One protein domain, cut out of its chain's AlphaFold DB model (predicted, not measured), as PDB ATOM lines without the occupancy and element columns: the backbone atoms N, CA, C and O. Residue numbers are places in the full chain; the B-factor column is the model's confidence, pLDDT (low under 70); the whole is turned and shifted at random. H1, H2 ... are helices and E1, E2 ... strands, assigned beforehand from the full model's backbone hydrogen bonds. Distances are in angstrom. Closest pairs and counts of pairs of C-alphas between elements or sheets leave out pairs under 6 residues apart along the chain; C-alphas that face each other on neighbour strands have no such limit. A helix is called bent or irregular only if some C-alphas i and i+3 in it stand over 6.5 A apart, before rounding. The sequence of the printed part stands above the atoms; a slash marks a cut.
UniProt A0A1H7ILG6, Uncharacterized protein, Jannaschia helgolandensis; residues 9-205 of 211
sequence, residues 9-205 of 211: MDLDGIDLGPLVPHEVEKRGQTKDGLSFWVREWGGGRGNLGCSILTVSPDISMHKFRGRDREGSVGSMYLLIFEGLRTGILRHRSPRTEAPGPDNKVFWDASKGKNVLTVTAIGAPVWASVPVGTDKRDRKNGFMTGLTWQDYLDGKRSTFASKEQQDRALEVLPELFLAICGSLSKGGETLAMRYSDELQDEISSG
ATOM      1  N   MET A   9      -3.107 -15.583 -37.125       73.31
ATOM      2  CA  MET A   9      -2.569 -16.356 -38.232       73.31
ATOM      3  C   MET A   9      -3.720 -16.893 -39.075       73.31
ATOM      4  O   MET A   9      -4.572 -17.612 -38.562       73.31
ATOM      5  N   ASP A  10      -3.725 -16.582 -40.366       73.44
ATOM      6  CA  ASP A  10      -4.626 -17.200 -41.335       73.44
ATOM      7  C   ASP A  10      -3.867 -18.249 -42.150       73.44
ATOM      8  O   ASP A  10      -2.774 -17.998 -42.660       73.44
ATOM      9  N   LEU A  11      -4.445 -19.442 -42.255       73.38
ATOM     10  CA  LEU A  11      -3.952 -20.509 -43.110       73.38
ATOM     11  C   LEU A  11      -4.985 -20.792 -44.201       73.38
ATOM     12  O   LEU A  11      -5.809 -21.691 -44.056       73.38
ATOM     13  N   ASP A  12      -4.934 -20.016 -45.286       68.06
ATOM     14  CA  ASP A  12      -5.851 -20.106 -46.433       68.06
ATOM     15  C   ASP A  12      -7.339 -20.032 -46.032       68.06
ATOM     16  O   ASP A  12      -8.152 -20.878 -46.415       68.06
ATOM     17  N   GLY A  13      -7.711 -19.039 -45.224       66.88
ATOM     18  CA  GLY A  13      -9.069 -18.874 -44.702       66.88
ATOM     19  C   GLY A  13      -9.366 -19.699 -43.446       66.88
ATOM     20  O   GLY A  13     -10.504 -19.695 -42.965       66.88
ATOM     21  N   ILE A  14      -8.379 -20.423 -42.905       68.94
ATOM     22  CA  ILE A  14      -8.450 -21.004 -41.563       68.94
ATOM     23  C   ILE A  14      -7.832 -20.006 -40.585       68.94
ATOM     24  O   ILE A  14      -6.614 -19.961 -40.434       68.94
ATOM     25  N   ASP A  15      -8.672 -19.278 -39.854       75.75
ATOM     26  CA  ASP A  15      -8.226 -18.427 -38.749       75.75
ATOM     27  C   ASP A  15      -7.658 -19.289 -37.618       75.75
ATOM     28  O   ASP A  15      -8.415 -19.821 -36.814       75.75
ATOM     29  N   LEU A  16      -6.338 -19.433 -37.529       75.62
ATOM     30  CA  LEU A  16      -5.616 -20.164 -36.487       75.62
ATOM     31  C   LEU A  16      -5.524 -19.393 -35.162       75.62
ATOM     32  O   LEU A  16      -4.828 -19.840 -34.247       75.62
ATOM     33  N   GLY A  17      -6.262 -18.297 -35.010       75.81
ATOM     34  CA  GLY A  17      -6.280 -17.485 -33.806       75.81
ATOM     35  C   GLY A  17      -4.994 -16.675 -33.638       75.81
ATOM     36  O   GLY A  17      -4.194 -16.551 -34.568       75.81
ATOM     37  N   PRO A  18      -4.779 -16.100 -32.448       78.88
ATOM     38  CA  PRO A  18      -3.696 -15.158 -32.245       78.88
ATOM     39  C   PRO A  18      -2.329 -15.855 -32.221       78.88
ATOM     40  O   PRO A  18      -2.207 -16.999 -31.762       78.88
ATOM     41  N   LEU A  19      -1.300 -15.121 -32.654       75.31
ATOM     42  CA  LEU A  19       0.123 -15.483 -32.601       75.31
ATOM     43  C   LEU A  19       0.729 -15.319 -31.197       75.31
ATOM     44  O   LEU A  19       1.915 -15.046 -31.033       75.31
ATOM     45  N   VAL A  20      -0.088 -15.514 -30.167       77.50
ATOM     46  CA  VAL A  20       0.360 -15.586 -28.777       77.50
ATOM     47  C   VAL A  20      -0.142 -16.888 -28.154       77.50
ATOM     48  O   VAL A  20      -1.227 -17.368 -28.516       77.50
ATOM     49  N   PRO A  21       0.633 -17.491 -27.235       78.06
ATOM     50  CA  PRO A  21       0.241 -18.736 -26.601       78.06
ATOM     51  C   PRO A  21      -0.912 -18.517 -25.614       78.06
ATOM     52  O   PRO A  21      -0.868 -17.612 -24.780       78.06
ATOM     53  N   HIS A  22      -1.902 -19.404 -25.634       77.62
ATOM     54  CA  HIS A  22      -2.887 -19.521 -24.562       77.62
ATOM     55  C   HIS A  22      -2.263 -20.182 -23.317       77.62
ATOM     56  O   HIS A  22      -1.203 -20.816 -23.373       77.62
ATOM     57  N   GLU A  23      -2.917 -20.041 -22.162       73.31
ATOM     58  CA  GLU A  23      -2.426 -20.601 -20.890       73.31
ATOM     59  C   GLU A  23      -2.299 -22.130 -20.912       73.31
ATOM     60  O   GLU A  23      -1.408 -22.689 -20.280       73.31
ATOM     61  N   VAL A  24      -3.154 -22.809 -21.677       77.69
ATOM     62  CA  VAL A  24      -3.247 -24.279 -21.723       77.69
ATOM     63  C   VAL A  24      -2.322 -24.935 -22.755       77.69
ATOM     64  O   VAL A  24      -2.317 -26.159 -22.893       77.69
ATOM     65  N   GLU A  25      -1.556 -24.150 -23.513       81.50
ATOM     66  CA  GLU A  25      -0.745 -24.660 -24.621       81.50
ATOM     67  C   GLU A  25       0.624 -25.147 -24.166       81.50
ATOM     68  O   GLU A  25       1.291 -24.530 -23.333       81.50
ATOM     69  N   LYS A  26       1.077 -26.254 -24.763       83.81
ATOM     70  CA  LYS A  26       2.422 -26.783 -24.521       83.81
ATOM     71  C   LYS A  26       3.426 -25.877 -25.212       83.81
ATOM     72  O   LYS A  26       3.317 -25.664 -26.418       83.81
ATOM     73  N   ARG A  27       4.400 -25.378 -24.459       89.19
ATOM     74  CA  ARG A  27       5.418 -24.436 -24.935       89.19
ATOM     75  C   ARG A  27       6.759 -25.137 -25.090       89.19
ATOM     76  O   ARG A  27       7.058 -26.082 -24.362       89.19
ATOM     77  N   GLY A  28       7.558 -24.651 -26.024       87.81
ATOM     78  CA  GLY A  28       8.919 -25.103 -26.251       87.81
ATOM     79  C   GLY A  28       9.774 -23.987 -26.832       87.81
ATOM     80  O   GLY A  28       9.291 -22.896 -27.146       87.81
ATOM     81  N   GLN A  29      11.062 -24.270 -26.950       90.69
ATOM     82  CA  GLN A  29      12.027 -23.387 -27.582       90.69
ATOM     83  C   GLN A  29      13.004 -24.243 -28.383       90.69
ATOM     84  O   GLN A  29      13.396 -25.308 -27.904       90.69
ATOM     85  N   THR A  30      13.343 -23.811 -29.597       89.19
ATOM     86  CA  THR A  30      14.408 -24.452 -30.379       89.19
ATOM     87  C   THR A  30      15.772 -24.170 -29.751       89.19
ATOM     88  O   THR A  30      15.915 -23.250 -28.938       89.19
ATOM     89  N   LYS A  31      16.802 -24.917 -30.148       87.56
ATOM     90  CA  LYS A  31      18.189 -24.701 -29.700       87.56
ATOM     91  C   LYS A  31      18.689 -23.282 -29.965       87.56
ATOM     92  O   LYS A  31      19.419 -22.744 -29.139       87.56
ATOM     93  N   ASP A  32      18.238 -22.678 -31.059       86.25
ATOM     94  CA  ASP A  32      18.614 -21.318 -31.462       86.25
ATOM     95  C   ASP A  32      17.700 -20.237 -30.864       86.25
ATOM     96  O   ASP A  32      17.806 -19.055 -31.188       86.25
ATOM     97  N   GLY A  33      16.795 -20.623 -29.961       89.56
ATOM     98  CA  GLY A  33      16.005 -19.690 -29.167       89.56
ATOM     99  C   GLY A  33      14.622 -19.351 -29.727       89.56
ATOM    100  O   GLY A  33      13.915 -18.560 -29.097       89.56
ATOM    101  N   LEU A  34      14.180 -19.955 -30.838       90.56
ATOM    102  CA  LEU A  34      12.841 -19.717 -31.391       90.56
ATOM    103  C   LEU A  34      11.778 -20.309 -30.460       90.56
ATOM    104  O   LEU A  34      11.650 -21.527 -30.331       90.56
ATOM    105  N   SER A  35      11.005 -19.447 -29.803       91.81
ATOM    106  CA  SER A  35       9.889 -19.868 -28.954       91.81
ATOM    107  C   SER A  35       8.697 -20.327 -29.791       91.81
ATOM    108  O   SER A  35       8.320 -19.676 -30.769       91.81
ATOM    109  N   PHE A  36       8.071 -21.425 -29.370       92.19
ATOM    110  CA  PHE A  36       6.927 -22.015 -30.055       92.19
ATOM    111  C   PHE A  36       5.923 -22.644 -29.084       92.19
ATOM    112  O   PHE A  36       6.237 -22.932 -27.924       92.19
ATOM    113  N   TRP A  37       4.701 -22.877 -29.557       92.12
ATOM    114  CA  TRP A  37       3.653 -23.546 -28.791       92.12
ATOM    115  C   TRP A  37       2.773 -24.435 -29.666       92.12
ATOM    116  O   TRP A  37       2.583 -24.181 -30.855       92.12
ATOM    117  N   VAL A  38       2.241 -25.499 -29.062       89.94
ATOM    118  CA  VAL A  38       1.347 -26.455 -29.722       89.94
ATOM    119  C   VAL A  38      -0.106 -26.133 -29.403       89.94
ATOM    120  O   VAL A  38      -0.513 -26.173 -28.240       89.94
ATOM    121  N   ARG A  39      -0.892 -25.920 -30.459       87.75
ATOM    122  CA  ARG A  39      -2.346 -25.744 -30.435       87.75
ATOM    123  C   ARG A  39      -3.030 -26.996 -30.980       87.75
ATOM    124  O   ARG A  39      -2.765 -27.416 -32.109       87.75
ATOM    125  N   GLU A  40      -3.898 -27.614 -30.183       85.81
ATOM    126  CA  GLU A  40      -4.705 -28.774 -30.590       85.81
ATOM    127  C   GLU A  40      -6.102 -28.319 -31.039       85.81
ATOM    128  O   GLU A  40      -6.749 -27.520 -30.368       85.81
ATOM    129  N   TRP A  41      -6.586 -28.829 -32.176       78.31
ATOM    130  CA  TRP A  41      -7.787 -28.297 -32.843       78.31
ATOM    131  C   TRP A  41      -9.043 -29.169 -32.716       78.31
ATOM    132  O   TRP A  41     -10.093 -28.830 -33.265       78.31
ATOM    133  N   GLY A  42      -8.960 -30.313 -32.031       64.50
ATOM    134  CA  GLY A  42     -10.117 -31.163 -31.709       64.50
ATOM    135  C   GLY A  42     -10.907 -31.729 -32.905       64.50
ATOM    136  O   GLY A  42     -11.949 -32.343 -32.704       64.50
ATOM    137  N   GLY A  43     -10.439 -31.550 -34.147       55.88
ATOM    138  CA  GLY A  43     -11.099 -32.037 -35.368       55.88
ATOM    139  C   GLY A  43     -12.300 -31.211 -35.855       55.88
ATOM    140  O   GLY A  43     -12.982 -31.639 -36.783       55.88
ATOM    141  N   GLY A  44     -12.571 -30.041 -35.260       56.97
ATOM    142  CA  GLY A  44     -13.651 -29.135 -35.689       56.97
ATOM    143  C   GLY A  44     -13.302 -28.261 -36.902       56.97
ATOM    144  O   GLY A  44     -14.184 -27.649 -37.495       56.97
ATOM    145  N   ARG A  45     -12.023 -28.213 -37.290       62.22
ATOM    146  CA  ARG A  45     -11.478 -27.368 -38.367       62.22
ATOM    147  C   ARG A  45     -10.984 -28.221 -39.539       62.22
ATOM    148  O   ARG A  45      -9.828 -28.168 -39.946       62.22
ATOM    149  N   GLY A  46     -11.862 -29.097 -40.024       62.75
ATOM    150  CA  GLY A  46     -11.541 -30.104 -41.035       62.75
ATOM    151  C   GLY A  46     -10.536 -31.154 -40.553       62.75
ATOM    152  O   GLY A  46     -10.606 -31.623 -39.419       62.75
ATOM    153  N   ASN A  47      -9.604 -31.548 -41.427       70.56
ATOM    154  CA  ASN A  47      -8.570 -32.542 -41.120       70.56
ATOM    155  C   ASN A  47      -7.407 -31.980 -40.282       70.56
ATOM    156  O   ASN A  47      -6.497 -32.737 -39.943       70.56
ATOM    157  N   LEU A  48      -7.406 -30.686 -39.943       77.62
ATOM    158  CA  LEU A  48      -6.365 -30.074 -39.122       77.62
ATOM    159  C   LEU A  48      -6.418 -30.636 -37.692       77.62
ATOM    160  O   LEU A  48      -7.409 -30.488 -36.975       77.62
ATOM    161  N   GLY A  49      -5.347 -31.317 -37.285       79.12
ATOM    162  CA  GLY A  49      -5.234 -31.950 -35.974       79.12
ATOM    163  C   GLY A  49      -4.585 -31.035 -34.943       79.12
ATOM    164  O   GLY A  49      -5.167 -30.766 -33.893       79.12
ATOM    165  N   CYS A  50      -3.385 -30.553 -35.250       85.81
ATOM    166  CA  CYS A  50      -2.636 -29.642 -34.390       85.81
ATOM    167  C   CYS A  50      -1.766 -28.692 -35.214       85.81
ATOM    168  O   CYS A  50      -1.514 -28.906 -36.405       85.81
ATOM    169  N   SER A  51      -1.328 -27.612 -34.581       89.31
ATOM    170  CA  SER A  51      -0.399 -26.646 -35.156       89.31
ATOM    171  C   SER A  51       0.670 -26.280 -34.147       89.31
ATOM    172  O   SER A  51       0.393 -26.188 -32.956       89.31
ATOM    173  N   ILE A  52       1.876 -26.068 -34.647       91.81
ATOM    174  CA  ILE A  52       2.918 -25.325 -33.973       91.81
ATOM    175  C   ILE A  52       2.905 -23.920 -34.530       91.81
ATOM    176  O   ILE A  52       3.067 -23.721 -35.735       91.81
ATOM    177  N   LEU A  53       2.727 -22.979 -33.622       91.62
ATOM    178  CA  LEU A  53       2.865 -21.561 -33.878       91.62
ATOM    179  C   LEU A  53       4.154 -21.093 -33.210       91.62
ATOM    180  O   LEU A  53       4.563 -21.649 -32.185       91.62
ATOM    181  N   THR A  54       4.805 -20.101 -33.803       90.75
ATOM    182  CA  THR A  54       6.030 -19.520 -33.257       90.75
ATOM    183  C   THR A  54       5.848 -18.024 -33.057       90.75
ATOM    184  O   THR A  54       4.878 -17.432 -33.527       90.75
ATOM    185  N   VAL A  55       6.792 -17.404 -32.353       85.81
ATOM    186  CA  VAL A  55       6.845 -15.938 -32.231       85.81
ATOM    187  C   VAL A  55       7.075 -15.234 -33.575       85.81
ATOM    188  O   VAL A  55       6.845 -14.033 -33.666       85.81
ATOM    189  N   SER A  56       7.520 -15.963 -34.606       87.50
ATOM    190  CA  SER A  56       7.620 -15.466 -35.976       87.50
ATOM    191  C   SER A  56       6.398 -15.914 -36.793       87.50
ATOM    192  O   SER A  56       6.155 -17.119 -36.898       87.50
ATOM    193  N   PRO A  57       5.644 -14.993 -37.424       82.06
ATOM    194  CA  PRO A  57       4.516 -15.356 -38.290       82.06
ATOM    195  C   PRO A  57       4.946 -16.173 -39.518       82.06
ATOM    196  O   PRO A  57       4.141 -16.915 -40.077       82.06
ATOM    197  N   ASP A  58       6.215 -16.066 -39.916       89.12
ATOM    198  CA  ASP A  58       6.760 -16.731 -41.099       89.12
ATOM    199  C   ASP A  58       7.196 -18.174 -40.835       89.12
ATOM    200  O   ASP A  58       7.640 -18.855 -41.762       89.12
ATOM    201  N   ILE A  59       7.113 -18.644 -39.585       92.56
ATOM    202  CA  ILE A  59       7.525 -19.993 -39.194       92.56
ATOM    203  C   ILE A  59       6.384 -20.669 -38.444       92.56
ATOM    204  O   ILE A  59       6.025 -20.289 -37.327       92.56
ATOM    205  N   SER A  60       5.843 -21.725 -39.038       92.50
ATOM    206  CA  SER A  60       4.809 -22.547 -38.418       92.50
ATOM    207  C   SER A  60       4.803 -23.958 -38.993       92.50
ATOM    208  O   SER A  60       5.289 -24.223 -40.095       92.50
ATOM    209  N   MET A  61       4.220 -24.893 -38.245       92.25
ATOM    210  CA  MET A  61       4.028 -26.258 -38.720       92.25
ATOM    211  C   MET A  61       2.619 -26.748 -38.412       92.25
ATOM    212  O   MET A  61       2.106 -26.545 -37.319       92.25
ATOM    213  N   HIS A  62       1.986 -27.442 -39.350       88.00
ATOM    214  CA  HIS A  62       0.603 -27.889 -39.208       88.00
ATOM    215  C   HIS A  62       0.481 -29.364 -39.555       88.00
ATOM    216  O   HIS A  62       0.975 -29.818 -40.585       88.00
ATOM    217  N   LYS A  63      -0.204 -30.114 -38.695       85.25
ATOM    218  CA  LYS A  63      -0.463 -31.535 -38.890       85.25
ATOM    219  C   LYS A  63      -1.902 -31.733 -39.321       85.25
ATOM    220  O   LYS A  63      -2.835 -31.423 -38.576       85.25
ATOM    221  N   PHE A  64      -2.067 -32.355 -40.474       78.12
ATOM    222  CA  PHE A  64      -3.351 -32.749 -41.018       78.12
ATOM    223  C   PHE A  64      -3.501 -34.266 -40.953       78.12
ATOM    224  O   PHE A  64      -2.549 -35.022 -41.155       78.12
ATOM    225  N   ARG A  65      -4.718 -34.733 -40.683       70.06
ATOM    226  CA  ARG A  65      -5.106 -36.122 -40.926       70.06
ATOM    227  C   ARG A  65      -5.269 -36.285 -42.432       70.06
ATOM    228  O   ARG A  65      -6.248 -35.814 -43.002       70.06
ATOM    229  N   GLY A  66      -4.293 -36.903 -43.075       58.00
ATOM    230  CA  GLY A  66      -4.346 -37.157 -44.498       58.00
ATOM    231  C   GLY A  66      -5.482 -38.116 -44.834       58.00
ATOM    232  O   GLY A  66      -5.590 -39.210 -44.275       58.00
ATOM    233  N   ARG A  67      -6.330 -37.690 -45.763       52.41
ATOM    234  CA  ARG A  67      -7.269 -38.545 -46.482       52.41
ATOM    235  C   ARG A  67      -7.032 -38.345 -47.965       52.41
ATOM    236  O   ARG A  67      -6.876 -37.203 -48.391       52.41
ATOM    237  N   ASP A  68      -7.048 -39.428 -48.718       48.38
ATOM    238  CA  ASP A  68      -7.261 -39.382 -50.156       48.38
ATOM    239  C   ASP A  68      -8.647 -39.962 -50.488       48.38
ATOM    240  O   ASP A  68      -9.508 -40.135 -49.616       48.38
ATOM    241  N   ARG A  69      -8.885 -40.209 -51.777       38.22
ATOM    242  CA  ARG A  69     -10.141 -40.758 -52.293       38.22
ATOM    243  C   ARG A  69     -10.325 -42.249 -51.956       38.22
ATOM    244  O   ARG A  69     -11.447 -42.737 -52.059       38.22
ATOM    245  N   GLU A  70      -9.260 -42.943 -51.555       40.53
ATOM    246  CA  GLU A  70      -9.212 -44.390 -51.305       40.53
ATOM    247  C   GLU A  70      -9.093 -44.740 -49.810       40.53
ATOM    248  O   GLU A  70      -9.393 -45.866 -49.412       40.53
ATOM    249  N   GLY A  71      -8.734 -43.787 -48.942       50.03
ATOM    250  CA  GLY A  71      -8.662 -44.001 -47.504       50.03
ATOM    251  C   GLY A  71      -7.793 -43.002 -46.734       50.03
ATOM    252  O   GLY A  71      -7.623 -41.836 -47.086       50.03
ATOM    253  N   SER A  72      -7.302 -43.459 -45.581       55.69
ATOM    254  CA  SER A  72      -6.417 -42.690 -44.705       55.69
ATOM    255  C   SER A  72      -4.966 -42.872 -45.137       55.69
ATOM    256  O   SER A  72      -4.417 -43.958 -44.971       55.69
ATOM    257  N   VAL A  73      -4.322 -41.788 -45.562       56.31
ATOM    258  CA  VAL A  73      -2.919 -41.781 -46.020       56.31
ATOM    259  C   VAL A  73      -1.907 -41.487 -44.901       56.31
ATOM    260  O   VAL A  73      -0.714 -41.311 -45.132       56.31
ATOM    261  N   GLY A  74      -2.377 -41.434 -43.650       64.44
ATOM    262  CA  GLY A  74      -1.560 -41.103 -42.482       64.44
ATOM    263  C   GLY A  74      -1.565 -39.608 -42.163       64.44
ATOM    264  O   GLY A  74      -2.422 -38.861 -42.621       64.44
ATOM    265  N   SER A  75      -0.654 -39.158 -41.299       74.81
ATOM    266  CA  SER A  75      -0.532 -37.725 -40.988       74.81
ATOM    267  C   SER A  75       0.308 -37.025 -42.050       74.81
ATOM    268  O   SER A  75       1.407 -37.485 -42.347       74.81
ATOM    269  N   MET A  76      -0.184 -35.902 -42.564       77.12
ATOM    270  CA  MET A  76       0.567 -35.006 -43.445       77.12
ATOM    271  C   MET A  76       0.994 -33.767 -42.666       77.12
ATOM    272  O   MET A  76       0.239 -33.278 -41.821       77.12
ATOM    273  N   TYR A  77       2.190 -33.262 -42.950       84.94
ATOM    274  CA  TYR A  77       2.753 -32.111 -42.256       84.94
ATOM    275  C   TYR A  77       3.023 -30.996 -43.258       84.94
ATOM    276  O   TYR A  77       3.633 -31.226 -44.297       84.94
ATOM    277  N   LEU A  78       2.563 -29.795 -42.941       87.62
ATOM    278  CA  LEU A  78       2.837 -28.573 -43.681       87.62
ATOM    279  C   LEU A  78       3.819 -27.736 -42.870       87.62
ATOM    280  O   LEU A  78       3.531 -27.440 -41.713       87.62
ATOM    281  N   LEU A  79       4.931 -27.342 -43.479       91.75
ATOM    282  CA  LEU A  79       5.838 -26.321 -42.968       91.75
ATOM    283  C   LEU A  79       5.605 -25.020 -43.741       91.75
ATOM    284  O   LEU A  79       5.592 -25.019 -44.977       91.75
ATOM    285  N   ILE A  80       5.441 -23.931 -42.997       91.56
ATOM    286  CA  ILE A  80       5.594 -22.565 -43.492       91.56
ATOM    287  C   ILE A  80       6.918 -22.054 -42.942       91.56
ATOM    288  O   ILE A  80       7.163 -22.168 -41.740       91.56
ATOM    289  N   PHE A  81       7.785 -21.570 -43.827       93.31
ATOM    290  CA  PHE A  81       9.105 -21.080 -43.455       93.31
ATOM    291  C   PHE A  81       9.552 -19.957 -44.395       93.31
ATOM    292  O   PHE A  81       9.860 -20.221 -45.555       93.31
ATOM    293  N   GLU A  82       9.596 -18.716 -43.906       92.62
ATOM    294  CA  GLU A  82      10.157 -17.555 -44.623       92.62
ATOM    295  C   GLU A  82       9.647 -17.443 -46.078       92.62
ATOM    296  O   GLU A  82      10.418 -17.418 -47.037       92.62
ATOM    297  N   GLY A  83       8.324 -17.454 -46.261       86.25
ATOM    298  CA  GLY A  83       7.678 -17.384 -47.581       86.25
ATOM    299  C   GLY A  83       7.586 -18.713 -48.346       86.25
ATOM    300  O   GLY A  83       6.831 -18.799 -49.316       86.25
ATOM    301  N   LEU A  84       8.272 -19.774 -47.906       88.44
ATOM    302  CA  LEU A  84       8.108 -21.123 -48.450       88.44
ATOM    303  C   LEU A  84       6.927 -21.841 -47.790       88.44
ATOM    304  O   LEU A  84       6.791 -21.866 -46.568       88.44
ATOM    305  N   ARG A  85       6.122 -22.521 -48.612       88.00
ATOM    306  CA  ARG A  85       5.103 -23.478 -48.166       88.00
ATOM    307  C   ARG A  85       5.413 -24.847 -48.742       88.00
ATOM    308  O   ARG A  85       5.427 -25.036 -49.961       88.00
ATOM    309  N   THR A  86       5.666 -25.809 -47.862       86.25
ATOM    310  CA  THR A  86       6.070 -27.149 -48.283       86.25
ATOM    311  C   THR A  86       5.500 -28.242 -47.395       86.25
ATOM    312  O   THR A  86       5.440 -28.127 -46.172       86.25
ATOM    313  N   GLY A  87       5.127 -29.351 -48.023       85.19
ATOM    314  CA  GLY A  87       4.816 -30.589 -47.336       85.19
ATOM    315  C   GLY A  87       6.058 -31.325 -46.881       85.19
ATOM    316  O   GLY A  87       7.107 -31.291 -47.531       85.19
ATOM    317  N   ILE A  88       5.887 -32.019 -45.765       85.50
ATOM    318  CA  ILE A  88       6.855 -32.922 -45.165       85.50
ATOM    319  C   ILE A  88       6.145 -34.240 -44.915       85.50
ATOM    320  O   ILE A  88       5.033 -34.276 -44.374       85.50
ATOM    321  N   LEU A  89       6.801 -35.328 -45.307       76.06
ATOM    322  CA  LEU A  89       6.235 -36.662 -45.192       76.06
ATOM    323  C   LEU A  89       7.160 -37.601 -44.424       76.06
ATOM    324  O   LEU A  89       8.391 -37.538 -44.504       76.06
ATOM    325  N   ARG A  90       6.504 -38.496 -43.693       73.38
ATOM    326  CA  ARG A  90       7.073 -39.604 -42.931       73.38
ATOM    327  C   ARG A  90       6.576 -40.875 -43.648       73.38
ATOM    328  O   ARG A  90       5.392 -41.183 -43.547       73.38
ATOM    329  N   HIS A  91       7.397 -41.510 -44.490       63.69
ATOM    330  CA  HIS A  91       7.023 -42.701 -45.280       63.69
ATOM    331  C   HIS A  91       8.104 -43.798 -45.250       63.69
ATOM    332  O   HIS A  91       9.162 -43.651 -44.652       63.69
ATOM    333  N   ARG A  92       7.819 -44.946 -45.886       49.75
ATOM    334  CA  ARG A  92       8.730 -46.100 -45.989       49.75
ATOM    335  C   ARG A  92       9.768 -45.962 -47.114       49.75
ATOM    336  O   ARG A  92      10.836 -46.551 -47.005       49.75
ATOM    337  N   SER A  93       9.456 -45.236 -48.188       45.34
ATOM    338  CA  SER A  93      10.358 -44.998 -49.323       45.34
ATOM    339  C   SER A  93       9.778 -43.929 -50.259       45.34
ATOM    340  O   SER A  93       8.565 -43.930 -50.474       45.34
ATOM    341  N   PRO A  94      10.605 -43.069 -50.878       50.34
ATOM    342  CA  PRO A  94      10.161 -42.150 -51.921       50.34
ATOM    343  C   PRO A  94       9.756 -42.818 -53.244       50.34
ATOM    344  O   PRO A  94       9.369 -42.094 -54.158       50.34
ATOM    345  N   ARG A  95       9.866 -44.152 -53.399       44.53
ATOM    346  CA  ARG A  95       9.874 -44.763 -54.739       44.53
ATOM    347  C   ARG A  95       8.701 -45.617 -55.218       44.53
ATOM    348  O   ARG A  95       8.624 -45.710 -56.433       44.53
ATOM    349  N   THR A  96       7.790 -46.194 -54.428       43.66
ATOM    350  CA  THR A  96       6.774 -47.084 -55.069       43.66
ATOM    351  C   THR A  96       5.521 -47.477 -54.288       43.66
ATOM    352  O   THR A  96       4.625 -48.062 -54.890       43.66
ATOM    353  N   GLU A  97       5.384 -47.191 -52.998       49.56
ATOM    354  CA  GLU A  97       4.150 -47.538 -52.280       49.56
ATOM    355  C   GLU A  97       3.296 -46.266 -52.148       49.56
ATOM    356  O   GLU A  97       3.820 -45.188 -51.850       49.56
ATOM    357  N   ALA A  98       1.990 -46.371 -52.434       46.28
ATOM    358  CA  ALA A  98       0.992 -45.345 -52.110       46.28
ATOM    359  C   ALA A  98       1.212 -44.842 -50.669       46.28
ATOM    360  O   ALA A  98       1.787 -45.588 -49.869       46.28
ATOM    361  N   PRO A  99       0.795 -43.614 -50.306       44.50
ATOM    362  CA  PRO A  99       1.079 -43.057 -48.991       44.50
ATOM    363  C   PRO A  99       0.424 -43.925 -47.909       44.50
ATOM    364  O   PRO A  99      -0.753 -43.812 -47.585       44.50
ATOM    365  N   GLY A 100       1.204 -44.868 -47.390       43.25
ATOM    366  CA  GLY A 100       0.789 -45.784 -46.350       43.25
ATOM    367  C   GLY A 100       0.979 -45.115 -44.994       43.25
ATOM    368  O   GLY A 100       1.941 -44.356 -44.821       43.25
ATOM    369  N   PRO A 101       0.105 -45.395 -44.014       39.78
ATOM    370  CA  PRO A 101       0.294 -44.909 -42.659       39.78
ATOM    371  C   PRO A 101       1.664 -45.349 -42.137       39.78
ATOM    372  O   PRO A 101       2.029 -46.527 -42.179       39.78
ATOM    373  N   ASP A 102       2.434 -44.377 -41.658       48.59
ATOM    374  CA  ASP A 102       3.771 -44.610 -41.137       48.59
ATOM    375  C   ASP A 102       3.713 -45.339 -39.789       48.59
ATOM    376  O   ASP A 102       3.591 -44.736 -38.720       48.59
ATOM    377  N   ASN A 103       3.783 -46.666 -39.852       45.66
ATOM    378  CA  ASN A 103       3.697 -47.528 -38.678       45.66
ATOM    379  C   ASN A 103       5.065 -47.947 -38.122       45.66
ATOM    380  O   ASN A 103       5.102 -48.740 -37.185       45.66
ATOM    381  N   LYS A 104       6.199 -47.452 -38.646       48.19
ATOM    382  CA  LYS A 104       7.517 -47.834 -38.110       48.19
ATOM    383  C   LYS A 104       8.184 -46.663 -37.414       48.19
ATOM    384  O   LYS A 104       9.093 -46.021 -37.924       48.19
ATOM    385  N   VAL A 105       7.705 -46.403 -36.202       56.38
ATOM    386  CA  VAL A 105       8.570 -45.834 -35.170       56.38
ATOM    387  C   VAL A 105       9.636 -46.895 -34.895       56.38
ATOM    388  O   VAL A 105       9.300 -48.008 -34.493       56.38
ATOM    389  N   PHE A 106      10.899 -46.606 -35.202       57.41
ATOM    390  CA  PHE A 106      11.980 -47.552 -34.927       57.41
ATOM    391  C   PHE A 106      12.489 -47.330 -33.512       57.41
ATOM    392  O   PHE A 106      12.862 -46.215 -33.163       57.41
ATOM    393  N   TRP A 107      12.538 -48.390 -32.712       56.06
ATOM    394  CA  TRP A 107      13.207 -48.336 -31.421       56.06
ATOM    395  C   TRP A 107      14.715 -48.507 -31.621       56.06
ATOM    396  O   TRP A 107      15.184 -49.581 -31.998       56.06
ATOM    397  N   ASP A 108      15.478 -47.448 -31.366       63.84
ATOM    398  CA  ASP A 108      16.924 -47.531 -31.200       63.84
ATOM    399  C   ASP A 108      17.216 -47.998 -29.771       63.84
ATOM    400  O   ASP A 108      17.293 -47.200 -28.830       63.84
ATOM    401  N   ALA A 109      17.382 -49.315 -29.622       58.31
ATOM    402  CA  ALA A 109      17.684 -49.953 -28.346       58.31
ATOM    403  C   ALA A 109      18.993 -49.451 -27.715       58.31
ATOM    404  O   ALA A 109      19.109 -49.453 -26.493       58.31
ATOM    405  N   SER A 110      19.953 -48.983 -28.522       55.56
ATOM    406  CA  SER A 110      21.239 -48.477 -28.026       55.56
ATOM    407  C   SER A 110      21.130 -47.090 -27.391       55.56
ATOM    408  O   SER A 110      21.944 -46.730 -26.543       55.56
ATOM    409  N   LYS A 111      20.107 -46.315 -27.774       63.50
ATOM    410  CA  LYS A 111      19.876 -44.952 -27.273       63.50
ATOM    411  C   LYS A 111      18.612 -44.825 -26.424       63.50
ATOM    412  O   LYS A 111      18.379 -43.753 -25.868       63.50
ATOM    413  N   GLY A 112      17.799 -45.879 -26.344       66.00
ATOM    414  CA  GLY A 112      16.491 -45.859 -25.692       66.00
ATOM    415  C   GLY A 112      15.524 -44.869 -26.347       66.00
ATOM    416  O   GLY A 112      14.780 -44.185 -25.644       66.00
ATOM    417  N   LYS A 113      15.599 -44.712 -27.680       70.56
ATOM    418  CA  LYS A 113      14.847 -43.681 -28.414       70.56
ATOM    419  C   LYS A 113      13.949 -44.267 -29.489       70.56
ATOM    420  O   LYS A 113      14.350 -45.159 -30.226       70.56
ATOM    421  N   ASN A 114      12.777 -43.667 -29.641       75.12
ATOM    422  CA  ASN A 114      11.887 -43.880 -30.773       75.12
ATOM    423  C   ASN A 114      12.292 -42.929 -31.914       75.12
ATOM    424  O   ASN A 114      12.257 -41.712 -31.755       75.12
ATOM    425  N   VAL A 115      12.698 -43.462 -33.064       78.12
ATOM    426  CA  VAL A 115      13.185 -42.680 -34.206       78.12
ATOM    427  C   VAL A 115      12.090 -42.536 -35.262       78.12
ATOM    428  O   VAL A 115      11.592 -43.525 -35.806       78.12
ATOM    429  N   LEU A 116      11.751 -41.288 -35.578       79.50
ATOM    430  CA  LEU A 116      10.892 -40.888 -36.688       79.50
ATOM    431  C   LEU A 116      11.767 -40.578 -37.909       79.50
ATOM    432  O   LEU A 116      12.719 -39.804 -37.810       79.50
ATOM    433  N   THR A 117      11.457 -41.175 -39.061       81.06
ATOM    434  CA  THR A 117      12.223 -40.956 -40.299       81.06
ATOM    435  C   THR A 117      11.433 -40.055 -41.244       81.06
ATOM    436  O   THR A 117      10.372 -40.444 -41.719       81.06
ATOM    437  N   VAL A 118      11.944 -38.858 -41.521       84.38
ATOM    438  CA  VAL A 118      11.414 -37.978 -42.567       84.38
ATOM    439  C   VAL A 118      11.985 -38.430 -43.906       84.38
ATOM    440  O   VAL A 118      13.193 -38.618 -44.036       84.38
ATOM    441  N   THR A 119      11.120 -38.623 -44.895       79.69
ATOM    442  CA  THR A 119      11.496 -39.207 -46.197       79.69
ATOM    443  C   THR A 119      11.285 -38.274 -47.371       79.69
ATOM    444  O   THR A 119      11.718 -38.575 -48.477       79.69
ATOM    445  N   ALA A 120      10.574 -37.173 -47.154       80.81
ATOM    446  CA  ALA A 120      10.341 -36.175 -48.177       80.81
ATOM    447  C   ALA A 120      10.201 -34.792 -47.546       80.81
ATOM    448  O   ALA A 120       9.461 -34.616 -46.573       80.81
ATOM    449  N   ILE A 121      10.875 -33.825 -48.160       86.94
ATOM    450  CA  ILE A 121      10.677 -32.385 -47.992       86.94
ATOM    451  C   ILE A 121      10.468 -31.823 -49.400       86.94
ATOM    452  O   ILE A 121      10.996 -32.361 -50.372       86.94
ATOM    453  N   GLY A 122       9.674 -30.769 -49.529       82.56
ATOM    454  CA  GLY A 122       9.405 -30.152 -50.825       82.56
ATOM    455  C   GLY A 122       8.131 -30.656 -51.492       82.56
ATOM    456  O   GLY A 122       7.921 -30.353 -52.658       82.56
ATOM    457  N   ALA A 123       7.269 -31.434 -50.828       79.69
ATOM    458  CA  ALA A 123       6.004 -31.827 -51.454       79.69
ATOM    459  C   ALA A 123       5.145 -30.569 -51.714       79.69
ATOM    460  O   ALA A 123       4.907 -29.802 -50.775       79.69
ATOM    461  N   PRO A 124       4.710 -30.316 -52.961       71.88
ATOM    462  CA  PRO A 124       4.039 -29.073 -53.306       71.88
ATOM    463  C   PRO A 124       2.682 -28.977 -52.618       71.88
ATOM    464  O   PRO A 124       1.901 -29.930 -52.593       71.88
ATOM    465  N   VAL A 125       2.403 -27.801 -52.063       68.75
ATOM    466  CA  VAL A 125       1.145 -27.493 -51.382       68.75
ATOM    467  C   VAL A 125       0.304 -26.662 -52.338       68.75
ATOM    468  O   VAL A 125       0.545 -25.468 -52.501       68.75
ATOM    469  N   TRP A 126      -0.688 -27.277 -52.974       61.41
ATOM    470  CA  TRP A 126      -1.711 -26.505 -53.675       61.41
ATOM    471  C   TRP A 126      -2.639 -25.855 -52.647       61.41
ATOM    472  O   TRP A 126      -2.798 -26.384 -51.540       61.41
ATOM    473  N   ALA A 127      -3.216 -24.706 -53.011       50.25
ATOM    474  CA  ALA A 127      -4.119 -23.933 -52.159       50.25
ATOM    475  C   ALA A 127      -5.108 -24.851 -51.432       50.25
ATOM    476  O   ALA A 127      -5.643 -25.783 -52.042       50.25
ATOM    477  N   SER A 128      -5.336 -24.594 -50.140       49.94
ATOM    478  CA  SER A 128      -6.308 -25.342 -49.344       49.94
ATOM    479  C   SER A 128      -7.699 -25.157 -49.948       49.94
ATOM    480  O   SER A 128      -8.406 -24.198 -49.660       49.94
ATOM    481  N   VAL A 129      -8.091 -26.058 -50.844       44.78
ATOM    482  CA  VAL A 129      -9.429 -26.045 -51.420       44.78
ATOM    483  C   VAL A 129     -10.389 -26.620 -50.385       44.78
ATOM    484  O   VAL A 129     -10.124 -27.702 -49.843       44.78
ATOM    485  N   PRO A 130     -11.518 -25.944 -50.106       45.97
ATOM    486  CA  PRO A 130     -12.623 -26.579 -49.413       45.97
ATOM    487  C   PRO A 130     -12.970 -27.845 -50.193       45.97
ATOM    488  O   PRO A 130     -13.296 -27.772 -51.382       45.97
ATOM    489  N   VAL A 131     -12.872 -29.016 -49.565       44.38
ATOM    490  CA  VAL A 131     -13.386 -30.228 -50.202       44.38
ATOM    491  C   VAL A 131     -14.884 -30.009 -50.374       44.38
ATOM    492  O   VAL A 131     -15.592 -29.771 -49.394       44.38
ATOM    493  N   GLY A 132     -15.335 -30.006 -51.631       40.16
ATOM    494  CA  GLY A 132     -16.718 -29.736 -51.995       40.16
ATOM    495  C   GLY A 132     -17.694 -30.536 -51.137       40.16
ATOM    496  O   GLY A 132     -17.486 -31.714 -50.854       40.16
ATOM    497  N   THR A 133     -18.761 -29.861 -50.725       37.94
ATOM    498  CA  THR A 133     -19.879 -30.405 -49.958       37.94
ATOM    499  C   THR A 133     -20.526 -31.572 -50.703       37.94
ATOM    500  O   THR A 133     -21.422 -31.360 -51.526       37.94
ATOM    501  N   ASP A 134     -20.134 -32.811 -50.410       37.97
ATOM    502  CA  ASP A 134     -21.060 -33.912 -50.641       37.97
ATOM    503  C   ASP A 134     -22.190 -33.756 -49.612       37.97
ATOM    504  O   ASP A 134     -21.952 -33.649 -48.406       37.97
ATOM    505  N   LYS A 135     -23.438 -33.686 -50.086       39.84
ATOM    506  CA  LYS A 135     -24.636 -33.350 -49.288       39.84
ATOM    507  C   LYS A 135     -24.892 -34.312 -48.116       39.84
ATOM    508  O   LYS A 135     -25.802 -34.072 -47.325       39.84
ATOM    509  N   ARG A 136     -24.116 -35.394 -48.012       40.28
ATOM    510  CA  ARG A 136     -24.219 -36.433 -46.982       40.28
ATOM    511  C   ARG A 136     -23.259 -36.265 -45.804       40.28
ATOM    512  O   ARG A 136     -23.551 -36.825 -44.756       40.28
ATOM    513  N   ASP A 137     -22.209 -35.450 -45.916       39.69
ATOM    514  CA  ASP A 137     -21.259 -35.219 -44.822       39.69
ATOM    515  C   ASP A 137     -21.008 -33.718 -44.637       39.69
ATOM    516  O   ASP A 137     -20.234 -33.082 -45.349       39.69
ATOM    517  N   ARG A 138     -21.675 -33.125 -43.640       35.38
ATOM    518  CA  ARG A 138     -21.506 -31.721 -43.221       35.38
ATOM    519  C   ARG A 138     -20.173 -31.488 -42.497       35.38
ATOM    520  O   ARG A 138     -20.152 -30.962 -41.386       35.38
ATOM    521  N   LYS A 139     -19.051 -31.906 -43.078       38.22
ATOM    522  CA  LYS A 139     -17.719 -31.614 -42.544       38.22
ATOM    523  C   LYS A 139     -16.904 -30.923 -43.621       38.22
ATOM    524  O   LYS A 139     -16.469 -31.560 -44.571       38.22
ATOM    525  N   ASN A 140     -16.688 -29.621 -43.440       37.72
ATOM    526  CA  ASN A 140     -15.729 -28.845 -44.219       37.72
ATOM    527  C   ASN A 140     -14.340 -29.456 -43.992       37.72
ATOM    528  O   ASN A 140     -13.712 -29.229 -42.959       37.72
ATOM    529  N   GLY A 141     -13.906 -30.317 -44.908       42.81
ATOM    530  CA  GLY A 141     -12.569 -30.884 -44.913       42.81
ATOM    531  C   GLY A 141     -11.621 -29.926 -45.620       42.81
ATOM    532  O   GLY A 141     -11.909 -29.478 -46.724       42.81
ATOM    533  N   PHE A 142     -10.486 -29.637 -44.994       46.62
ATOM    534  CA  PHE A 142      -9.348 -29.029 -45.668       46.62
ATOM    535  C   PHE A 142      -8.411 -30.162 -46.073       46.62
ATOM    536  O   PHE A 142      -7.945 -30.922 -45.217       46.62
ATOM    537  N   MET A 143      -8.180 -30.317 -47.372       49.84
ATOM    538  CA  MET A 143      -6.999 -31.024 -47.844       49.84
ATOM    539  C   MET A 143      -5.931 -29.962 -48.020       49.84
ATOM    540  O   MET A 143      -6.108 -29.029 -48.798       49.84
ATOM    541  N   THR A 144      -4.811 -30.106 -47.316       52.12
ATOM    542  CA  THR A 144      -3.572 -29.550 -47.849       52.12
ATOM    543  C   THR A 144      -3.465 -30.102 -49.261       52.12
ATOM    544  O   THR A 144      -3.535 -31.321 -49.406       52.12
ATOM    545  N   GLY A 145      -3.312 -29.270 -50.287       52.31
ATOM    546  CA  GLY A 145      -3.168 -29.749 -51.661       52.31
ATOM    547  C   GLY A 145      -1.990 -30.709 -51.878       52.31
ATOM    548  O   GLY A 145      -1.776 -31.139 -52.994       52.31
ATOM    549  N   LEU A 146      -1.234 -31.053 -50.831       59.62
ATOM    550  CA  LEU A 146      -0.283 -32.153 -50.761       59.62
ATOM    551  C   LEU A 146      -0.860 -33.434 -51.370       59.62
ATOM    552  O   LEU A 146      -1.596 -34.174 -50.715       59.62
ATOM    553  N   THR A 147      -0.481 -33.725 -52.611       61.44
ATOM    554  CA  THR A 147      -0.679 -35.049 -53.186       61.44
ATOM    555  C   THR A 147       0.661 -35.768 -53.234       61.44
ATOM    556  O   THR A 147       1.677 -35.225 -53.672       61.44
ATOM    557  N   TRP A 148       0.677 -37.014 -52.761       65.50
ATOM    558  CA  TRP A 148       1.843 -37.882 -52.918       65.50
ATOM    559  C   TRP A 148       2.205 -38.058 -54.391       65.50
ATOM    560  O   TRP A 148       3.380 -38.094 -54.739       65.50
ATOM    561  N   GLN A 149       1.189 -38.095 -55.254       69.50
ATOM    562  CA  GLN A 149       1.380 -38.227 -56.687       69.50
ATOM    563  C   GLN A 149       2.196 -37.071 -57.267       69.50
ATOM    564  O   GLN A 149       3.142 -37.329 -57.994       69.50
ATOM    565  N   ASP A 150       1.933 -35.820 -56.881       72.94
ATOM    566  CA  ASP A 150       2.749 -34.689 -57.340       72.94
ATOM    567  C   ASP A 150       4.214 -34.826 -56.906       72.94
ATOM    568  O   ASP A 150       5.128 -34.489 -57.662       72.94
ATOM    569  N   TYR A 151       4.451 -35.356 -55.703       74.38
ATOM    570  CA  TYR A 151       5.802 -35.659 -55.250       74.38
ATOM    571  C   TYR A 151       6.445 -36.789 -56.081       74.38
ATOM    572  O   TYR A 151       7.617 -36.694 -56.455       74.38
ATOM    573  N   LEU A 152       5.707 -37.846 -56.421       72.12
ATOM    574  CA  LEU A 152       6.205 -38.909 -57.305       72.12
ATOM    575  C   LEU A 152       6.471 -38.406 -58.730       72.12
ATOM    576  O   LEU A 152       7.469 -38.791 -59.336       72.12
ATOM    577  N   ASP A 153       5.653 -37.475 -59.216       76.19
ATOM    578  CA  ASP A 153       5.784 -36.828 -60.524       76.19
ATOM    579  C   ASP A 153       6.949 -35.817 -60.573       76.19
ATOM    580  O   ASP A 153       7.154 -35.134 -61.575       76.19
ATOM    581  N   GLY A 154       7.718 -35.691 -59.486       75.06
ATOM    582  CA  GLY A 154       8.889 -34.820 -59.411       75.06
ATOM    583  C   GLY A 154       8.567 -33.344 -59.178       75.06
ATOM    584  O   GLY A 154       9.485 -32.525 -59.162       75.06
ATOM    585  N   LYS A 155       7.302 -32.981 -58.942       80.94
ATOM    586  CA  LYS A 155       6.942 -31.609 -58.570       80.94
ATOM    587  C   LYS A 155       7.454 -31.336 -57.159       80.94
ATOM    588  O   LYS A 155       7.266 -32.148 -56.248       80.94
ATOM    589  N   ARG A 156       8.139 -30.209 -56.973       82.81
ATOM    590  CA  ARG A 156       8.737 -29.826 -55.692       82.81
ATOM    591  C   ARG A 156       8.505 -28.347 -55.408       82.81
ATOM    592  O   ARG A 156       8.789 -27.513 -56.262       82.81
ATOM    593  N   SER A 157       8.049 -28.036 -54.199       87.44
ATOM    594  CA  SER A 157       8.355 -26.751 -53.571       87.44
ATOM    595  C   SER A 157       9.848 -26.731 -53.256       87.44
ATOM    596  O   SER A 157      10.362 -27.671 -52.647       87.44
ATOM    597  N   THR A 158      10.539 -25.677 -53.666       90.56
ATOM    598  CA  THR A 158      11.981 -25.525 -53.472       90.56
ATOM    599  C   THR A 158      12.283 -24.330 -52.580       90.56
ATOM    600  O   THR A 158      11.549 -23.343 -52.563       90.56
ATOM    601  N   PHE A 159      13.367 -24.434 -51.818       93.62
ATOM    602  CA  PHE A 159      13.948 -23.306 -51.106       93.62
ATOM    603  C   PHE A 159      14.521 -22.316 -52.119       93.62
ATOM    604  O   PHE A 159      15.146 -22.721 -53.095       93.62
ATOM    605  N   ALA A 160      14.361 -21.022 -51.866       94.38
ATOM    606  CA  ALA A 160      14.892 -19.959 -52.710       94.38
ATOM    607  C   ALA A 160      16.431 -19.916 -52.717       94.38
ATOM    608  O   ALA A 160      17.038 -19.380 -53.639       94.38
ATOM    609  N   SER A 161      17.072 -20.441 -51.670       95.38
ATOM    610  CA  SER A 161      18.526 -20.417 -51.497       95.38
ATOM    611  C   SER A 161      19.009 -21.545 -50.586       95.38
ATOM    612  O   SER A 161      18.216 -22.170 -49.870       95.38
ATOM    613  N   LYS A 162      20.325 -21.787 -50.588       95.06
ATOM    614  CA  LYS A 162      20.969 -22.726 -49.662       95.06
ATOM    615  C   LYS A 162      20.822 -22.252 -48.217       95.06
ATOM    616  O   LYS A 162      20.493 -23.043 -47.342       95.06
ATOM    617  N   GLU A 163      20.951 -20.952 -47.995       95.69
ATOM    618  CA  GLU A 163      20.823 -20.329 -46.684       95.69
ATOM    619  C   GLU A 163      19.408 -20.503 -46.115       95.69
ATOM    620  O   GLU A 163      19.258 -20.768 -44.924       95.69
ATOM    621  N   GLN A 164      18.363 -20.384 -46.946       95.00
ATOM    622  CA  GLN A 164      16.987 -20.652 -46.508       95.00
ATOM    623  C   GLN A 164      16.781 -22.138 -46.179       95.00
ATOM    624  O   GLN A 164      16.134 -22.452 -45.179       95.00
ATOM    625  N   GLN A 165      17.334 -23.050 -46.990       95.31
ATOM    626  CA  GLN A 165      17.298 -24.485 -46.701       95.31
ATOM    627  C   GLN A 165      17.948 -24.786 -45.346       95.31
ATOM    628  O   GLN A 165      17.350 -25.486 -44.536       95.31
ATOM    629  N   ASP A 166      19.143 -24.256 -45.089       95.31
ATOM    630  CA  ASP A 166      19.891 -24.549 -43.866       95.31
ATOM    631  C   ASP A 166      19.141 -24.077 -42.619       95.31
ATOM    632  O   ASP A 166      18.899 -24.887 -41.723       95.31
ATOM    633  N   ARG A 167      18.634 -22.836 -42.613       95.06
ATOM    634  CA  ARG A 167      17.815 -22.331 -41.495       95.06
ATOM    635  C   ARG A 167      16.538 -23.146 -41.284       95.06
ATOM    636  O   ARG A 167      16.139 -23.408 -40.149       95.06
ATOM    637  N   ALA A 168      15.885 -23.578 -42.364       94.25
ATOM    638  CA  ALA A 168      14.698 -24.421 -42.255       94.25
ATOM    639  C   ALA A 168      15.033 -25.786 -41.636       94.25
ATOM    640  O   ALA A 168      14.287 -26.284 -40.791       94.25
ATOM    641  N   LEU A 169      16.153 -26.395 -42.040       93.69
ATOM    642  CA  LEU A 169      16.604 -27.696 -41.540       93.69
ATOM    643  C   LEU A 169      17.125 -27.642 -40.095       93.69
ATOM    644  O   LEU A 169      17.100 -28.679 -39.429       93.69
ATOM    645  N   GLU A 170      17.545 -26.474 -39.602       92.94
ATOM    646  CA  GLU A 170      17.900 -26.243 -38.194       92.94
ATOM    647  C   GLU A 170      16.670 -26.305 -37.281       92.94
ATOM    648  O   GLU A 170      16.666 -27.041 -36.292       92.94
ATOM    649  N   VAL A 171      15.584 -25.608 -37.642       92.75
ATOM    650  CA  VAL A 171      14.371 -25.559 -36.805       92.75
ATOM    651  C   VAL A 171      13.478 -26.787 -36.971       92.75
ATOM    652  O   VAL A 171      12.797 -27.208 -36.029       92.75
ATOM    653  N   LEU A 172      13.463 -27.376 -38.169       92.44
ATOM    654  CA  LEU A 172      12.510 -28.413 -38.547       92.44
ATOM    655  C   LEU A 172      12.464 -29.600 -37.564       92.44
ATOM    656  O   LEU A 172      11.355 -29.976 -37.180       92.44
ATOM    657  N   PRO A 173      13.588 -30.197 -37.122       90.88
ATOM    658  CA  PRO A 173      13.546 -31.350 -36.230       90.88
ATOM    659  C   PRO A 173      12.791 -31.095 -34.928       90.88
ATOM    660  O   PRO A 173      12.030 -31.950 -34.477       90.88
ATOM    661  N   GLU A 174      12.966 -29.921 -34.326       90.75
ATOM    662  CA  GLU A 174      12.352 -29.597 -33.039       90.75
ATOM    663  C   GLU A 174      10.852 -29.345 -33.184       90.75
ATOM    664  O   GLU A 174      10.064 -29.902 -32.414       90.75
ATOM    665  N   LEU A 175      10.445 -28.614 -34.229       91.88
ATOM    666  CA  LEU A 175       9.027 -28.424 -34.546       91.88
ATOM    667  C   LEU A 175       8.373 -29.773 -34.903       91.88
ATOM    668  O   LEU A 175       7.323 -30.136 -34.373       91.88
ATOM    669  N   PHE A 176       9.019 -30.585 -35.736       89.75
ATOM    670  CA  PHE A 176       8.476 -31.875 -36.155       89.75
ATOM    671  C   PHE A 176       8.293 -32.852 -34.985       89.75
ATOM    672  O   PHE A 176       7.262 -33.524 -34.871       89.75
ATOM    673  N   LEU A 177       9.263 -32.923 -34.072       86.94
ATOM    674  CA  LEU A 177       9.147 -33.758 -32.876       86.94
ATOM    675  C   LEU A 177       8.032 -33.258 -31.954       86.94
ATOM    676  O   LEU A 177       7.204 -34.061 -31.506       86.94
ATOM    677  N   ALA A 178       7.967 -31.944 -31.723       87.62
ATOM    678  CA  ALA A 178       6.936 -31.336 -30.895       87.62
ATOM    679  C   ALA A 178       5.524 -31.618 -31.430       87.62
ATOM    680  O   ALA A 178       4.651 -32.036 -30.662       87.62
ATOM    681  N   ILE A 179       5.301 -31.487 -32.746       86.38
ATOM    682  CA  ILE A 179       3.977 -31.693 -33.360       86.38
ATOM    683  C   ILE A 179       3.578 -33.174 -33.382       86.38
ATOM    684  O   ILE A 179       2.393 -33.518 -33.406       86.38
ATOM    685  N   CYS A 180       4.563 -34.073 -33.325       81.56
ATOM    686  CA  CYS A 180       4.352 -35.508 -33.169       81.56
ATOM    687  C   CYS A 180       4.055 -35.930 -31.718       81.56
ATOM    688  O   CYS A 180       3.809 -37.111 -31.477       81.56
ATOM    689  N   GLY A 181       3.993 -34.986 -30.773       72.94
ATOM    690  CA  GLY A 181       3.559 -35.229 -29.396       72.94
ATOM    691  C   GLY A 181       4.692 -35.448 -28.391       72.94
ATOM    692  O   GLY A 181       4.408 -35.860 -27.263       72.94
ATOM    693  N   SER A 182       5.946 -35.135 -28.745       58.78
ATOM    694  CA  SER A 182       7.101 -35.282 -27.840       58.78
ATOM    695  C   SER A 182       7.034 -34.395 -26.592       58.78
ATOM    696  O   SER A 182       7.693 -34.685 -25.600       58.78
ATOM    697  N   LEU A 183       6.195 -33.357 -26.588       52.16
ATOM    698  CA  LEU A 183       6.100 -32.417 -25.469       52.16
ATOM    699  C   LEU A 183       5.324 -32.945 -24.248       52.16
ATOM    700  O   LEU A 183       5.165 -32.206 -23.282       52.16
ATOM    701  N   SER A 184       4.765 -34.166 -24.272       42.09
ATOM    702  CA  SER A 184       3.744 -34.538 -23.267       42.09
ATOM    703  C   SER A 184       3.616 -35.998 -22.842       42.09
ATOM    704  O   SER A 184       2.631 -36.344 -22.194       42.09
ATOM    705  N   LYS A 185       4.587 -36.869 -23.124       42.50
ATOM    706  CA  LYS A 185       4.600 -38.205 -22.510       42.50
ATOM    707  C   LYS A 185       5.972 -38.494 -21.932       42.50
ATOM    708  O   LYS A 185       6.875 -38.928 -22.638       42.50
ATOM    709  N   GLY A 186       6.118 -38.208 -20.638       44.28
ATOM    710  CA  GLY A 186       7.285 -38.620 -19.867       44.28
ATOM    711  C   GLY A 186       7.499 -40.123 -20.029       44.28
ATOM    712  O   GLY A 186       6.626 -40.910 -19.673       44.28
ATOM    713  N   GLY A 187       8.631 -40.497 -20.625       49.12
ATOM    714  CA  GLY A 187       9.063 -41.886 -20.779       49.12
ATOM    715  C   GLY A 187       9.731 -42.191 -22.118       49.12
ATOM    716  O   GLY A 187      10.731 -42.901 -22.140       49.12
ATOM    717  N   GLU A 188       9.250 -41.627 -23.228       55.94
ATOM    718  CA  GLU A 188       9.786 -41.937 -24.560       55.94
ATOM    719  C   GLU A 188      10.576 -40.764 -25.134       55.94
ATOM    720  O   GLU A 188      10.032 -39.702 -25.436       55.94
ATOM    721  N   THR A 189      11.881 -40.963 -25.325       67.19
ATOM    722  CA  THR A 189      12.702 -39.980 -26.035       67.19
ATOM    723  C   THR A 189      12.504 -40.181 -27.534       67.19
ATOM    724  O   THR A 189      12.932 -41.193 -28.089       67.19
ATOM    725  N   LEU A 190      11.851 -39.232 -28.203       73.56
ATOM    726  CA  LEU A 190      11.720 -39.237 -29.660       73.56
ATOM    727  C   LEU A 190      12.943 -38.578 -30.310       73.56
ATOM    728  O   LEU A 190      13.459 -37.573 -29.823       73.56
ATOM    729  N   ALA A 191      13.398 -39.139 -31.423       80.88
ATOM    730  CA  ALA A 191      14.428 -38.566 -32.279       80.88
ATOM    731  C   ALA A 191      13.926 -38.501 -33.721       80.88
ATOM    732  O   ALA A 191      13.064 -39.280 -34.127       80.88
ATOM    733  N   MET A 192      14.477 -37.575 -34.497       85.31
ATOM    734  CA  MET A 192      14.207 -37.455 -35.922       85.31
ATOM    735  C   MET A 192      15.480 -37.755 -36.710       85.31
ATOM    736  O   MET A 192      16.577 -37.392 -36.284       85.31
ATOM    737  N   ARG A 193      15.327 -38.396 -37.869       85.69
ATOM    738  CA  ARG A 193      16.364 -38.488 -38.901       85.69
ATOM    739  C   ARG A 193      15.754 -38.311 -40.288       85.69
ATOM    740  O   ARG A 193      14.555 -38.524 -40.460       85.69
ATOM    741  N   TYR A 194      16.586 -37.996 -41.269       87.00
ATOM    742  CA  TYR A 194      16.226 -38.050 -42.686       87.00
ATOM    743  C   TYR A 194      16.551 -39.438 -43.257       87.00
ATOM    744  O   TYR A 194      17.506 -40.068 -42.793       87.00
ATOM    745  N   SER A 195      15.778 -39.931 -44.231       83.88
ATOM    746  CA  SER A 195      16.193 -41.106 -45.012       83.88
ATOM    747  C   SER A 195      17.433 -40.795 -45.841       83.88
ATOM    748  O   SER A 195      17.705 -39.628 -46.122       83.88
ATOM    749  N   ASP A 196      18.171 -41.829 -46.231       83.12
ATOM    750  CA  ASP A 196      19.418 -41.671 -46.982       83.12
ATOM    751  C   ASP A 196      19.159 -40.950 -48.316       83.12
ATOM    752  O   ASP A 196      19.867 -40.012 -48.663       83.12
ATOM    753  N   GLU A 197      18.049 -41.258 -48.994       82.00
ATOM    754  CA  GLU A 197      17.674 -40.576 -50.236       82.00
ATOM    755  C   GLU A 197      17.373 -39.093 -50.018       82.00
ATOM    756  O   GLU A 197      17.769 -38.259 -50.824       82.00
ATOM    757  N   LEU A 198      16.680 -38.738 -48.932       86.00
ATOM    758  CA  LEU A 198      16.413 -37.334 -48.632       86.00
ATOM    759  C   LEU A 198      17.702 -36.600 -48.240       86.00
ATOM    760  O   LEU A 198      17.858 -35.429 -48.577       86.00
ATOM    761  N   GLN A 199      18.641 -37.269 -47.566       89.56
ATOM    762  CA  GLN A 199      19.966 -36.701 -47.300       89.56
ATOM    763  C   GLN A 199      20.729 -36.430 -48.603       89.56
ATOM    764  O   GLN A 199      21.341 -35.368 -48.736       89.56
ATOM    765  N   ASP A 200      20.635 -37.325 -49.588       88.31
ATOM    766  CA  ASP A 200      21.195 -37.109 -50.925       88.31
ATOM    767  C   ASP A 200      20.516 -35.924 -51.636       88.31
ATOM    768  O   ASP A 200      21.187 -35.083 -52.235       88.31
ATOM    769  N   GLU A 201      19.187 -35.784 -51.544       89.06
ATOM    770  CA  GLU A 201      18.467 -34.640 -52.129       89.06
ATOM    771  C   GLU A 201      18.834 -33.303 -51.464       89.06
ATOM    772  O   GLU A 201      18.982 -32.289 -52.153       89.06
ATOM    773  N   ILE A 202      19.014 -33.296 -50.140       91.44
ATOM    774  CA  ILE A 202      19.467 -32.122 -49.384       91.44
ATOM    775  C   ILE A 202      20.894 -31.749 -49.803       91.44
ATOM    776  O   ILE A 202      21.150 -30.602 -50.169       91.44
ATOM    777  N   SER A 203      21.819 -32.712 -49.777       92.56
ATOM    778  CA  SER A 203      23.245 -32.472 -50.036       92.56
ATOM    779  C   SER A 203      23.546 -32.109 -51.490       92.56
ATOM    780  O   SER A 203      24.406 -31.267 -51.739       92.56
ATOM    781  N   SER A 204      22.810 -32.676 -52.448       92.56
ATOM    782  CA  SER A 204      22.938 -32.342 -53.874       92.56
ATOM    783  C   SER A 204      22.343 -30.981 -54.250       92.56
ATOM    784  O   SER A 204      22.512 -30.538 -55.384       92.56
ATOM    785  N   GLY A 205      21.635 -30.314 -53.331       89.88
ATOM    786  CA  GLY A 205      20.966 -29.042 -53.601       89.88
ATOM    787  C   GLY A 205      19.683 -29.174 -54.425       89.88
ATOM    788  O   GLY A 205      19.120 -28.161 -54.825       89.88
TER     789      GLY A 205
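Overview. This is residues 9 to 205 of the 211 residues of an uncharacterized protein of Jannaschia helgolandensis (UniProt A0A1H7ILG6). A strongly twisted, curled wall of seven strands, E3 to E8 and E11, wraps partly round one long helix, H2, and a small sheet of E9, E10 and E12 covers another side of that helix. E10 runs on into E11 and joins the two sheets; the hairpin E1 and E2 is a separate small sheet, and residues 125 to 147 make a long loop that reaches 30 A from the mean of the C-alphas. The 197 printed residues hold E1 to E11, H1, H2, E12 and H3 in that order, a mixed class. The large sheet runs E3, E4, E5, E6, E7, E8, E11, antiparallel; the small one, E9, E10, E12, is mixed. The whole is compact, with a radius of gyration of the C-alphas of 16.5 A and spans of 52 by 44 by 36 A.

Along the chain. E1, residues 9 to 11, begins at C-alpha 9, (-2.569, -16.356, -38.232). E2 is 14 to 18, E3 26 to 29, E4 35 to 40, E5 48 to 54, E6 59 to 67 (24.8 A), E7 72 to 81 (26.6 A), E8 84 to 89, E9 106 to 108, E10 113 to 118 and E11 120 to 124. H1 is 148 to 152, H2 162 to 182 (28.7 A), E12 189 to 194 (17.1 A). H3, 196 to 203, ends at C-alpha 203, (23.245, -32.472, -50.036).

Arrangement. E3 to E8 form a meander, each strand the antiparallel neighbour of the one before: N 28 and O 36 are 2.9 A apart, N 37 and O 53 2.9 A, N 52 and O 61 2.7 A, N 62 and O 78 2.8 A, N 79 and O 86 2.9 A. E8 and E11 are antiparallel, with N 87 and O 123 at 2.8 A. The sheet curls round H2, which is irregular, with C-alphas 179 and 182 7.3 A apart, and has a kink of 38 degrees near residue 171. With each of the two larger sheets H2 makes two layers, a helix on one face; the closest C-alphas of E5 and H2 are those of Ile 52 and Ile 179, 6.5 A. E10 is parallel to E12, N 116 and O 191 at 2.8 A, and antiparallel to E9, N 108 and O 113 at 2.8 A. The C-alphas of Pro 173 and Met 192, the closest of H2 and E12, are 6.1 A apart. H1 is on the large sheet at a height of 8.0 A; H3 only grazes both sheets. In E1 and E2, N 16 and O 9 are 2.7 A apart; E2 and E3 are apart. Every O i to N i+4 pair is within hydrogen-bond range in H1 and H3, and 14 of 17 in H2.

Size, cuts and confidence. The C-alphas of Ser 110 and Lys 135, the two farthest apart, are 52.8 A from each other. The printed part has no cut. The links E8 to E9 and E11 to H1 are long. The mean pLDDT of the printed part is 72.8; 72 residues are under 70, among them 91 to 112 and 125 to 149.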